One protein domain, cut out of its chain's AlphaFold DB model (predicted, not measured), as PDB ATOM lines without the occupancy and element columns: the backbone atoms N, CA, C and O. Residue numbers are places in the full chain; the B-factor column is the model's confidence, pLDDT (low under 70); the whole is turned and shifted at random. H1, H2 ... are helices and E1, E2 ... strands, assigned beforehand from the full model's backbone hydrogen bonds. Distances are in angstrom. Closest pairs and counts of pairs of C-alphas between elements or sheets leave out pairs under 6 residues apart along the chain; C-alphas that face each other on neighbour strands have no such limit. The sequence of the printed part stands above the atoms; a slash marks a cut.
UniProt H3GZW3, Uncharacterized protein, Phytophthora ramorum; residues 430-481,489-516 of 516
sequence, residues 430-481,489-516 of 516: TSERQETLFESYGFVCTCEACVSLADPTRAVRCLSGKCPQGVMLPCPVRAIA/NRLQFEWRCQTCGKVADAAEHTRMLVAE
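AT A GLANCE: This is residues 430 to 481 and 489 to 516 of the 516 residues of an uncharacterized protein of Phytophthora ramorum (UniProt H3GZW3). A small, loosely joined elongated domain: a two-stranded antiparallel ribbon, E1 beside E2, lies near the middle, with helix H1 at one end of the long axis and the loop around Lys 466 at the other. The long link of residues 452 to 470 runs past E1 to that far loop and folds back into E1, pairing briefly with it on the way, while H3 lies off to one side near E2 and short H2 sits between H1 and E1. You will find 80 printed residues with three named helices and two named strands, in the order H1, H2, E1, E2, H3. The class is mixed, helices and strands, with 37 residues, under half, in named elements. The whole is only just compact, close to loose, with a radius of gyration of the C-alphas of 13.5 A and spans of 43 by 26 by 19 A.

IN THESE COORDINATES: Find C-alpha 430 at (-32.971, -11.778, -15.729); from there H1, residues 430 to 441, runs 15.7 A. Next comes H2, residues 448 to 451. Then find C-alpha 471 at (-48.884, -16.293, -11.441), where E1 begins; it covers residues 471 to 476 and 15.8 A. E2, residues 493 to 497, is 12.8 A long. H3, residues 506 to 515, runs 14.4 A and ends at C-alpha 515, (-46.593, -1.873, -13.032).

HOW THE PARTS SIT: Look first at E1 and E2, antiparallel neighbours at 151 degrees: N 475 and O 494 are 2.8 A apart and N 496 and O 473 are 2.9 A apart, both within hydrogen-bond range. Residues 460 to 461 pair antiparallel with residues 471 to 472 of E1. Going outward, the closest C-alphas of H2 and E1 are those of Val 451 and Pro 476, 5.9 A apart. H1 and H2 are close but not clearly touching, the C-alphas of Thr 430 and Cys 450 being closest at 6.1 A. H1 and E1 are near each other, with 5 pairs of C-alphas within 10 A. The closest C-alphas of E2 and H3 are those of Trp 495 and His 509, 7.2 A apart. H1 and H3 are apart, and so are H2 and H3. In H1 and H3 every O i to N i+4 pair is within hydrogen-bond range; H2 is too short for such a pair.

THE WHOLE: The two C-alphas farthest apart are those of Tyr 441 and Lys 466, at 43.9 A. Residues 482 to 488 are cut out; C-alphas 481 and 489 are 16.2 A apart across the cut, which falls in the link from E1 to E2. Of the links printed whole, H2 to E1 is long, with 19 residues, and H1 to H2 and E2 to H3 are short. The mean pLDDT of the printed part is 90.8; look for low confidence, under 70, at residues 480 to 481 and 489 to 490.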
ATOM      1  N   THR A 430     -33.839 -11.058 -14.798       89.56
ATOM      2  CA  THR A 430     -32.971 -11.778 -15.729       89.56
ATOM      3  C   THR A 430     -32.524 -10.865 -16.865       89.56
ATOM      4  O   THR A 430     -31.366 -10.935 -17.263       89.56
ATOM      5  N   SER A 431     -33.398  -9.975 -17.346       87.31
ATOM      6  CA  SER A 431     -33.050  -8.957 -18.342       87.31
ATOM      7  C   SER A 431     -31.976  -7.998 -17.826       87.31
ATOM      8  O   SER A 431     -30.923  -7.890 -18.444       87.31
ATOM      9  N   GLU A 432     -32.185  -7.390 -16.654       89.62
ATOM     10  CA  GLU A 432     -31.227  -6.456 -16.043       89.62
ATOM     11  C   GLU A 432     -29.906  -7.137 -15.685       89.62
ATOM     12  O   GLU A 432     -28.832  -6.558 -15.833       89.62
ATOM     13  N   ARG A 433     -29.961  -8.386 -15.210       89.62
ATOM     14  CA  ARG A 433     -28.772  -9.185 -14.910       89.62
ATOM     15  C   ARG A 433     -27.952  -9.437 -16.164       89.62
ATOM     16  O   ARG A 433     -26.733  -9.314 -16.119       89.62
ATOM     17  N   GLN A 434     -28.602  -9.823 -17.260       88.38
ATOM     18  CA  GLN A 434     -27.906 -10.075 -18.517       88.38
ATOM     19  C   GLN A 434     -27.348  -8.793 -19.129       88.38
ATOM     20  O   GLN A 434     -26.220  -8.819 -19.611       88.38
ATOM     21  N   GLU A 435     -28.083  -7.685 -19.046       89.12
ATOM     22  CA  GLU A 435     -27.603  -6.361 -19.449       89.12
ATOM     23  C   GLU A 435     -26.394  -5.939 -18.609       89.12
ATOM     24  O   GLU A 435     -25.343  -5.651 -19.167       89.12
ATOM     25  N   THR A 436     -26.468  -6.052 -17.280       89.25
ATOM     26  CA  THR A 436     -25.344  -5.711 -16.392       89.25
ATOM     27  C   THR A 436     -24.115  -6.582 -16.667       89.25
ATOM     28  O   THR A 436     -22.993  -6.079 -16.668       89.25
ATOM     29  N   LEU A 437     -24.298  -7.888 -16.906       88.19
ATOM     30  CA  LEU A 437     -23.196  -8.791 -17.260       88.19
ATOM     31  C   LEU A 437     -22.583  -8.432 -18.616       88.19
ATOM     32  O   LEU A 437     -21.361  -8.460 -18.764       88.19
ATOM     33  N   PHE A 438     -23.416  -8.057 -19.583       89.56
ATOM     34  CA  PHE A 438     -22.958  -7.632 -20.894       89.56
ATOM     35  C   PHE A 438     -22.212  -6.295 -20.830       89.56
ATOM     36  O   PHE A 438     -21.117  -6.193 -21.373       89.56
ATOM     37  N   GLU A 439     -22.745  -5.301 -20.121       88.69
ATOM     38  CA  GLU A 439     -22.112  -3.990 -19.953       88.69
ATOM     39  C   GLU A 439     -20.817  -4.067 -19.137       88.69
ATOM     40  O   GLU A 439     -19.817  -3.458 -19.510       88.69
ATOM     41  N   SER A 440     -20.813  -4.834 -18.042       92.06
ATOM     42  CA  SER A 440     -19.668  -4.893 -17.121       92.06
ATOM     43  C   SER A 440     -18.566  -5.836 -17.600       92.06
ATOM     44  O   SER A 440     -17.389  -5.570 -17.370       92.06
ATOM     45  N   TYR A 441     -18.931  -6.951 -18.240       90.19
ATOM     46  CA  TYR A 441     -17.991  -8.029 -18.574       90.19
ATOM     47  C   TYR A 441     -17.958  -8.388 -20.065       90.19
ATOM     48  O   TYR A 441     -17.163  -9.238 -20.466       90.19
ATOM     49  N   GLY A 442     -18.797  -7.778 -20.905       90.62
ATOM     50  CA  GLY A 442     -18.794  -8.008 -22.352       90.62
ATOM     51  C   GLY A 442     -19.355  -9.363 -22.793       90.62
ATOM     52  O   GLY A 442     -19.096  -9.776 -23.924       90.62
ATOM     53  N   PHE A 443     -20.101 -10.082 -21.941       89.56
ATOM     54  CA  PHE A 443     -20.698 -11.373 -22.303       89.56
ATOM     55  C   PHE A 443     -22.166 -11.503 -21.879       89.56
ATOM     56  O   PHE A 443     -22.604 -10.940 -20.881       89.56
ATOM     57  N   VAL A 444     -22.926 -12.299 -22.635       86.50
ATOM     58  CA  VAL A 444     -24.320 -12.647 -22.328       86.50
ATOM     59  C   VAL A 444     -24.344 -14.005 -21.631       86.50
ATOM     60  O   VAL A 444     -23.788 -14.979 -22.140       86.50
ATOM     61  N   CYS A 445     -24.973 -14.096 -20.457       87.94
ATOM     62  CA  CYS A 445     -25.057 -15.355 -19.719       87.94
ATOM     63  C   CYS A 445     -25.987 -16.353 -20.424       87.94
ATOM     64  O   CYS A 445     -27.194 -16.141 -20.514       87.94
ATOM     65  N   THR A 446     -25.438 -17.484 -20.870       90.81
ATOM     66  CA  THR A 446     -26.187 -18.537 -21.578       90.81
ATOM     67  C   THR A 446     -26.586 -19.714 -20.681       90.81
ATOM     68  O   THR A 446     -26.863 -20.805 -21.182       90.81
ATOM     69  N   CYS A 447     -26.567 -19.554 -19.353       90.62
ATOM     70  CA  CYS A 447     -26.933 -20.643 -18.447       90.62
ATOM     71  C   CYS A 447     -28.433 -20.971 -18.548       90.62
ATOM     72  O   CYS A 447     -29.245 -20.108 -18.880       90.62
ATOM     73  N   GLU A 448     -28.819 -22.210 -18.223       89.62
ATOM     74  CA  GLU A 448     -30.213 -22.677 -18.316       89.62
ATOM     75  C   GLU A 448     -31.189 -21.769 -17.555       89.62
ATOM     76  O   GLU A 448     -32.279 -21.481 -18.049       89.62
ATOM     77  N   ALA A 449     -30.767 -21.234 -16.407       87.50
ATOM     78  CA  ALA A 449     -31.566 -20.295 -15.632       87.50
ATOM     79  C   ALA A 449     -31.847 -18.984 -16.380       87.50
ATOM     80  O   ALA A 449     -32.963 -18.487 -16.323       87.50
ATOM     81  N   CYS A 450     -30.864 -18.453 -17.110       87.94
ATOM     82  CA  CYS A 450     -30.997 -17.198 -17.847       87.94
ATOM     83  C   CYS A 450     -31.746 -17.360 -19.179       87.94
ATOM     84  O   CYS A 450     -32.391 -16.419 -19.635       87.94
ATOM     85  N   VAL A 451     -31.661 -18.537 -19.810       89.94
ATOM     86  CA  VAL A 451     -32.182 -18.753 -21.176       89.94
ATOM     87  C   VAL A 451     -33.438 -19.614 -21.249       89.94
ATOM     88  O   VAL A 451     -34.070 -19.679 -22.301       89.94
ATOM     89  N   SER A 452     -33.781 -20.341 -20.184       89.50
ATOM     90  CA  SER A 452     -34.873 -21.327 -20.221       89.50
ATOM     91  C   SER A 452     -35.840 -21.243 -19.053       89.50
ATOM     92  O   SER A 452     -36.982 -21.676 -19.207       89.50
ATOM     93  N   LEU A 453     -35.412 -20.741 -17.896       93.19
ATOM     94  CA  LEU A 453     -36.281 -20.658 -16.729       93.19
ATOM     95  C   LEU A 453     -37.050 -19.338 -16.718       93.19
ATOM     96  O   LEU A 453     -36.570 -18.306 -17.175       93.19
ATOM     97  N   ALA A 454     -38.273 -19.409 -16.199       94.75
ATOM     98  CA  ALA A 454     -39.086 -18.236 -15.941       94.75
ATOM     99  C   ALA A 454     -38.465 -17.411 -14.812       94.75
ATOM    100  O   ALA A 454     -37.920 -17.979 -13.863       94.75
ATOM    101  N   ASP A 455     -38.586 -16.091 -14.895       94.75
ATOM    102  CA  ASP A 455     -38.022 -15.184 -13.906       94.75
ATOM    103  C   ASP A 455     -39.000 -14.937 -12.742       94.75
ATOM    104  O   ASP A 455     -39.999 -14.233 -12.913       94.75
ATOM    105  N   PRO A 456     -38.747 -15.483 -11.538       92.62
ATOM    106  CA  PRO A 456     -39.651 -15.313 -10.407       92.62
ATOM    107  C   PRO A 456     -39.615 -13.899  -9.811       92.62
ATOM    108  O   PRO A 456     -40.523 -13.545  -9.061       92.62
ATOM    109  N   THR A 457     -38.592 -13.089 -10.110       93.00
ATOM    110  CA  THR A 457     -38.434 -11.748  -9.514       93.00
ATOM    111  C   THR A 457     -39.466 -10.752 -10.036       93.00
ATOM    112  O   THR A 457     -39.818  -9.803  -9.341       93.00
ATOM    113  N   ARG A 458     -40.016 -11.021 -11.223       92.69
ATOM    114  CA  ARG A 458     -41.029 -10.207 -11.902       92.69
ATOM    115  C   ARG A 458     -42.398 -10.884 -11.891       92.69
ATOM    116  O   ARG A 458     -43.127 -10.846 -12.865       92.69
ATOM    117  N   ALA A 459     -42.752 -11.577 -10.814       95.44
ATOM    118  CA  ALA A 459     -44.016 -12.296 -10.749       95.44
ATOM    119  C   ALA A 459     -45.230 -11.363 -10.611       95.44
ATOM    120  O   ALA A 459     -45.318 -10.584  -9.664       95.44
ATOM    121  N   VAL A 460     -46.219 -11.508 -11.498       96.38
ATOM    122  CA  VAL A 460     -47.500 -10.780 -11.424       96.38
ATOM    123  C   VAL A 460     -48.682 -11.744 -11.374       96.38
ATOM    124  O   VAL A 460     -48.604 -12.882 -11.834       96.38
ATOM    125  N   ARG A 461     -49.813 -11.326 -10.800       97.00
ATOM    126  CA  ARG A 461     -51.009 -12.181 -10.728       97.00
ATOM    127  C   ARG A 461     -51.634 -12.347 -12.115       97.00
ATOM    128  O   ARG A 461     -51.778 -11.379 -12.857       97.00
ATOM    129  N   CYS A 462     -52.056 -13.561 -12.453       97.19
ATOM    130  CA  CYS A 462     -52.761 -13.827 -13.700       97.19
ATOM    131  C   CYS A 462     -54.124 -13.122 -13.710       97.19
ATOM    132  O   CYS A 462     -54.933 -13.305 -12.803       97.19
ATOM    133  N   LEU A 463     -54.392 -12.356 -14.771       95.56
ATOM    134  CA  LEU A 463     -55.657 -11.633 -14.966       95.56
ATOM    135  C   LEU A 463     -56.760 -12.497 -15.597       95.56
ATOM    136  O   LEU A 463     -57.872 -12.029 -15.829       95.56
ATOM    137  N   SER A 464     -56.476 -13.768 -15.891       95.69
ATOM    138  CA  SER A 464     -57.490 -14.686 -16.399       95.69
ATOM    139  C   SER A 464     -58.536 -14.954 -15.317       95.69
ATOM    140  O   SER A 464     -58.213 -15.517 -14.272       95.69
ATOM    141  N   GLY A 465     -59.805 -14.637 -15.590       96.12
ATOM    142  CA  GLY A 465     -60.916 -14.914 -14.666       96.12
ATOM    143  C   GLY A 465     -61.064 -16.399 -14.300       96.12
ATOM    144  O   GLY A 465     -61.644 -16.728 -13.271       96.12
ATOM    145  N   LYS A 466     -60.483 -17.305 -15.098       96.44
ATOM    146  CA  LYS A 466     -60.443 -18.753 -14.830       96.44
ATOM    147  C   LYS A 466     -59.274 -19.180 -13.927       96.44
ATOM    148  O   LYS A 466     -59.132 -20.367 -13.656       96.44
ATOM    149  N   CYS A 467     -58.401 -18.259 -13.508       97.12
ATOM    150  CA  CYS A 467     -57.161 -18.580 -12.800       97.12
ATOM    151  C   CYS A 467     -56.850 -17.587 -11.657       97.12
ATOM    152  O   CYS A 467     -55.852 -16.868 -11.714       97.12
ATOM    153  N   PRO A 468     -57.661 -17.558 -10.581       95.62
ATOM    154  CA  PRO A 468     -57.520 -16.581  -9.487       95.62
ATOM    155  C   PRO A 468     -56.215 -16.720  -8.678       95.62
ATOM    156  O   PRO A 468     -55.794 -15.786  -7.986       95.62
ATOM    157  N   GLN A 469     -55.576 -17.890  -8.756       97.38
ATOM    158  CA  GLN A 469     -54.292 -18.199  -8.117       97.38
ATOM    159  C   GLN A 469     -53.126 -18.269  -9.114       97.38
ATOM    160  O   GLN A 469     -52.015 -18.616  -8.729       97.38
ATOM    161  N   GLY A 470     -53.363 -17.950 -10.390       97.25
ATOM    162  CA  GLY A 470     -52.312 -17.980 -11.398       97.25
ATOM    163  C   GLY A 470     -51.267 -16.898 -11.162       97.25
ATOM    164  O   GLY A 470     -51.603 -15.772 -10.795       97.25
ATOM    165  N   VAL A 471     -50.011 -17.231 -11.438       97.81
ATOM    166  CA  VAL A 471     -48.884 -16.293 -11.441       97.81
ATOM    167  C   VAL A 471     -48.297 -16.267 -12.845       97.81
ATOM    168  O   VAL A 471     -47.983 -17.319 -13.405       97.81
ATOM    169  N   MET A 472     -48.198 -15.079 -13.428       97.81
ATOM    170  CA  MET A 472     -47.532 -14.827 -14.697       97.81
ATOM    171  C   MET A 472     -46.092 -14.422 -14.436       97.81
ATOM    172  O   MET A 472     -45.829 -13.548 -13.613       97.81
ATOM    173  N   LEU A 473     -45.183 -15.088 -15.137       97.31
ATOM    174  CA  LEU A 473     -43.751 -14.844 -15.070       97.31
ATOM    175  C   LEU A 473     -43.241 -14.524 -16.482       97.31
ATOM    176  O   LEU A 473     -43.765 -15.104 -17.444       97.31
ATOM    177  N   PRO A 474     -42.220 -13.666 -16.633       96.50
ATOM    178  CA  PRO A 474     -41.512 -13.530 -17.891       96.50
ATOM    179  C   PRO A 474     -40.731 -14.818 -18.165       96.50
ATOM    180  O   PRO A 474     -39.885 -15.243 -17.377       96.50
ATOM    181  N   CYS A 475     -41.019 -15.440 -19.299       95.12
ATOM    182  CA  CYS A 475     -40.319 -16.600 -19.824       95.12
ATOM    183  C   CYS A 475     -39.507 -16.163 -21.049       95.12
ATOM    184  O   CYS A 475     -40.065 -15.508 -21.933       95.12
ATOM    185  N   PRO A 476     -38.218 -16.524 -21.155       92.75
ATOM    186  CA  PRO A 476     -37.451 -16.284 -22.370       92.75
ATOM    187  C   PRO A 476     -38.130 -16.986 -23.552       92.75
ATOM    188  O   PRO A 476     -38.341 -18.203 -23.525       92.75
ATOM    189  N   VAL A 477     -38.467 -16.241 -24.604       92.38
ATOM    190  CA  VAL A 477     -38.943 -16.843 -25.849       92.38
ATOM    191  C   VAL A 477     -37.732 -17.492 -26.496       92.38
ATOM    192  O   VAL A 477     -36.836 -16.810 -26.995       92.38
ATOM    193  N   ARG A 478     -37.686 -18.829 -26.501       81.94
ATOM    194  CA  ARG A 478     -36.741 -19.549 -27.355       81.94
ATOM    195  C   ARG A 478     -37.130 -19.257 -28.799       81.94
ATOM    196  O   ARG A 478     -37.973 -19.951 -29.364       81.94
ATOM    197  N   ALA A 479     -36.528 -18.226 -29.388       70.94
ATOM    198  CA  ALA A 479     -36.534 -18.057 -30.830       70.94
ATOM    199  C   ALA A 479     -36.024 -19.380 -31.411       70.94
ATOM    200  O   ALA A 479     -34.904 -19.805 -31.118       70.94
ATOM    201  N   ILE A 480     -36.903 -20.092 -32.118       59.22
ATOM    202  CA  ILE A 480     -36.624 -21.418 -32.663       59.22
ATOM    203  C   ILE A 480     -35.322 -21.303 -33.461       59.22
ATOM    204  O   ILE A 480     -35.202 -20.465 -34.351       59.22
ATOM    205  N   ALA A 481     -34.333 -22.090 -33.042       49.97
ATOM    206  CA  ALA A 481     -32.901 -21.932 -33.268       49.97
ATOM    207  C   ALA A 481     -32.436 -22.112 -34.731       49.97
ATOM    208  O   ALA A 481     -31.567 -22.936 -35.007       49.97
ATOM    209  N   ASN A 489     -29.242  -7.583 -28.604       57.56
ATOM    210  CA  ASN A 489     -30.359  -6.650 -28.455       57.56
ATOM    211  C   ASN A 489     -31.772  -7.263 -28.430       57.56
ATOM    212  O   ASN A 489     -32.733  -6.495 -28.453       57.56
ATOM    213  N   ARG A 490     -31.973  -8.591 -28.445       67.19
ATOM    214  CA  ARG A 490     -33.346  -9.146 -28.528       67.19
ATOM    215  C   ARG A 490     -33.572 -10.458 -27.781       67.19
ATOM    216  O   ARG A 490     -34.083 -11.419 -28.354       67.19
ATOM    217  N   LEU A 491     -33.294 -10.487 -26.481       77.50
ATOM    218  CA  LEU A 491     -33.995 -11.447 -25.627       77.50
ATOM    219  C   LEU A 491     -35.438 -10.980 -25.477       77.50
ATOM    220  O   LEU A 491     -35.745 -10.055 -24.731       77.50
ATOM    221  N   GLN A 492     -36.318 -11.583 -26.267       89.50
ATOM    222  CA  GLN A 492     -37.749 -11.373 -26.129       89.50
ATOM    223  C   GLN A 492     -38.253 -12.251 -24.990       89.50
ATOM    224  O   GLN A 492     -37.974 -13.450 -24.947       89.50
ATOM    225  N   PHE A 493     -38.993 -11.647 -24.069       93.31
ATOM    226  CA  PHE A 493     -39.675 -12.356 -22.999       93.31
ATOM    227  C   PHE A 493     -41.167 -12.400 -23.318       93.31
ATOM    228  O   PHE A 493     -41.752 -11.394 -23.718       93.31
ATOM    229  N   GLU A 494     -41.779 -13.567 -23.143       95.88
ATOM    230  CA  GLU A 494     -43.230 -13.719 -23.138       95.88
ATOM    231  C   GLU A 494     -43.698 -13.905 -21.699       95.88
ATOM    232  O   GLU A 494     -43.121 -14.671 -20.932       95.88
ATOM    233  N   TRP A 495     -44.765 -13.223 -21.313       96.94
ATOM    234  CA  TRP A 495     -45.348 -13.399 -19.991       96.94
ATOM    235  C   TRP A 495     -46.307 -14.578 -20.013       96.94
ATOM    236  O   TRP A 495     -47.325 -14.530 -20.703       96.94
ATOM    237  N   ARG A 496     -46.006 -15.637 -19.256       97.69
ATOM    238  CA  ARG A 496     -46.803 -16.871 -19.247       97.69
ATOM    239  C   ARG A 496     -47.275 -17.205 -17.839       97.69
ATOM    240  O   ARG A 496     -46.493 -17.225 -16.892       97.69
ATOM    241  N   CYS A 497     -48.566 -17.501 -17.701       97.88
ATOM    242  CA  CYS A 497     -49.122 -18.007 -16.451       97.88
ATOM    243  C   CYS A 497     -48.655 -19.442 -16.200       97.88
ATOM    244  O   CYS A 497     -48.924 -20.319 -17.022       97.88
ATOM    245  N   GLN A 498     -48.034 -19.706 -15.050       97.31
ATOM    246  CA  GLN A 498     -47.590 -21.059 -14.700       97.31
ATOM    247  C   GLN A 498     -48.747 -22.041 -14.476       97.31
ATOM    248  O   GLN A 498     -48.584 -23.238 -14.684       97.31
ATOM    249  N   THR A 499     -49.922 -21.549 -14.076       97.50
ATOM    250  CA  THR A 499     -51.064 -22.410 -13.734       97.50
ATOM    251  C   THR A 499     -51.951 -22.715 -14.938       97.50
ATOM    252  O   THR A 499     -52.317 -23.863 -15.151       97.50
ATOM    253  N   CYS A 500     -52.324 -21.701 -15.727       97.25
ATOM    254  CA  CYS A 500     -53.255 -21.881 -16.850       97.25
ATOM    255  C   CYS A 500     -52.588 -21.834 -18.231       97.25
ATOM    256  O   CYS A 500     -53.274 -21.993 -19.235       97.25
ATOM    257  N   GLY A 501     -51.282 -21.565 -18.306       97.06
ATOM    258  CA  GLY A 501     -50.538 -21.501 -19.565       97.06
ATOM    259  C   GLY A 501     -50.860 -20.297 -20.458       97.06
ATOM    260  O   GLY A 501     -50.252 -20.181 -21.521       97.06
ATOM    261  N   LYS A 502     -51.776 -19.402 -20.045       97.38
ATOM    262  CA  LYS A 502     -52.126 -18.180 -20.787       97.38
ATOM    263  C   LYS A 502     -50.874 -17.328 -21.001       97.38
ATOM    264  O   LYS A 502     -50.177 -17.018 -20.033       97.38
ATOM    265  N   VAL A 503     -50.632 -16.942 -22.249       97.69
ATOM    266  CA  VAL A 503     -49.634 -15.934 -22.625       97.69
ATOM    267  C   VAL A 503     -50.308 -14.563 -22.601       97.69
ATOM    268  O   VAL A 503     -51.451 -14.448 -23.048       97.69
ATOM    269  N   ALA A 504     -49.641 -13.556 -22.035       97.44
ATOM    270  CA  ALA A 504     -50.166 -12.195 -21.981       97.44
ATOM    271  C   ALA A 504     -50.361 -11.646 -23.398       97.44
ATOM    272  O   ALA A 504     -49.463 -11.750 -24.234       97.44
ATOM    273  N   ASP A 505     -51.520 -11.045 -23.659       97.00
ATOM    274  CA  ASP A 505     -51.707 -10.265 -24.881       97.00
ATOM    275  C   ASP A 505     -50.913  -8.942 -24.827       97.00
ATOM    276  O   ASP A 505     -50.351  -8.570 -23.796       97.00
ATOM    277  N   ALA A 506     -50.848  -8.209 -25.942       95.81
ATOM    278  CA  ALA A 506     -50.089  -6.959 -26.010       95.81
ATOM    279  C   ALA A 506     -50.574  -5.900 -24.995       95.81
ATOM    280  O   ALA A 506     -49.762  -5.144 -24.467       95.81
ATOM    281  N   ALA A 507     -51.873  -5.859 -24.679       96.25
ATOM    282  CA  ALA A 507     -52.430  -4.904 -23.722       96.25
ATOM    283  C   ALA A 507     -52.153  -5.316 -22.264       96.25
ATOM    284  O   ALA A 507     -51.947  -4.468 -21.395       96.25
ATOM    285  N   GLU A 508     -52.161  -6.613 -21.964       96.12
ATOM    286  CA  GLU A 508     -51.696  -7.176 -20.694       96.12
ATOM    287  C   GLU A 508     -50.197  -6.944 -20.509       96.12
ATOM    288  O   GLU A 508     -49.795  -6.504 -19.436       96.12
ATOM    289  N   HIS A 509     -49.392  -7.143 -21.554       94.75
ATOM    290  CA  HIS A 509     -47.953  -6.909 -21.504       94.75
ATOM    291  C   HIS A 509     -47.622  -5.448 -21.181       94.75
ATOM    292  O   HIS A 509     -46.868  -5.192 -20.246       94.75
ATOM    293  N   THR A 510     -48.253  -4.484 -21.863       94.69
ATOM    294  CA  THR A 510     -48.082  -3.055 -21.547       94.69
ATOM    295  C   THR A 510     -48.489  -2.739 -20.106       94.69
ATOM    296  O   THR A 510     -47.803  -1.983 -19.430       94.69
ATOM    297  N   ARG A 511     -49.570  -3.343 -19.594       94.31
ATOM    298  CA  ARG A 511     -49.990  -3.150 -18.194       94.31
ATOM    299  C   ARG A 511     -48.988  -3.714 -17.189       94.31
ATOM    300  O   ARG A 511     -48.810  -3.109 -16.139       94.31
ATOM    301  N   MET A 512     -48.353  -4.845 -17.494       93.19
ATOM    302  CA  MET A 512     -47.313  -5.432 -16.643       93.19
ATOM    303  C   MET A 512     -46.055  -4.563 -16.631       93.19
ATOM    304  O   MET A 512     -45.549  -4.277 -15.556       93.19
ATOM    305  N   LEU A 513     -45.621  -4.066 -17.796       89.94
ATOM    306  CA  LEU A 513     -44.458  -3.175 -17.906       89.94
ATOM    307  C   LEU A 513     -44.667  -1.808 -17.238       89.94
ATOM    308  O   LEU A 513     -43.700  -1.190 -16.829       89.94
ATOM    309  N   VAL A 514     -45.908  -1.322 -17.143       91.88
ATOM    310  CA  VAL A 514     -46.234  -0.077 -16.419       91.88
ATOM    311  C   VAL A 514     -46.309  -0.295 -14.901       91.88
ATOM    312  O   VAL A 514     -46.230   0.664 -14.139       91.88
ATOM    313  N   ALA A 515     -46.526  -1.535 -14.454       83.81
ATOM    314  CA  ALA A 515     -46.593  -1.873 -13.032       83.81
ATOM    315  C   ALA A 515     -45.212  -2.136 -12.406       83.81
ATOM    316  O   ALA A 515     -45.102  -2.137 -11.178       83.81
ATOM    317  N   GLU A 516     -44.211  -2.391 -13.245       80.44
ATOM    318  CA  GLU A 516     -42.786  -2.419 -12.897       80.44
ATOM    319  C   GLU A 516     -42.229  -1.005 -12.779       80.44
ATOM    320  O   GLU A 516     -41.485  -0.776 -11.797       80.44
TER     321      GLU A 516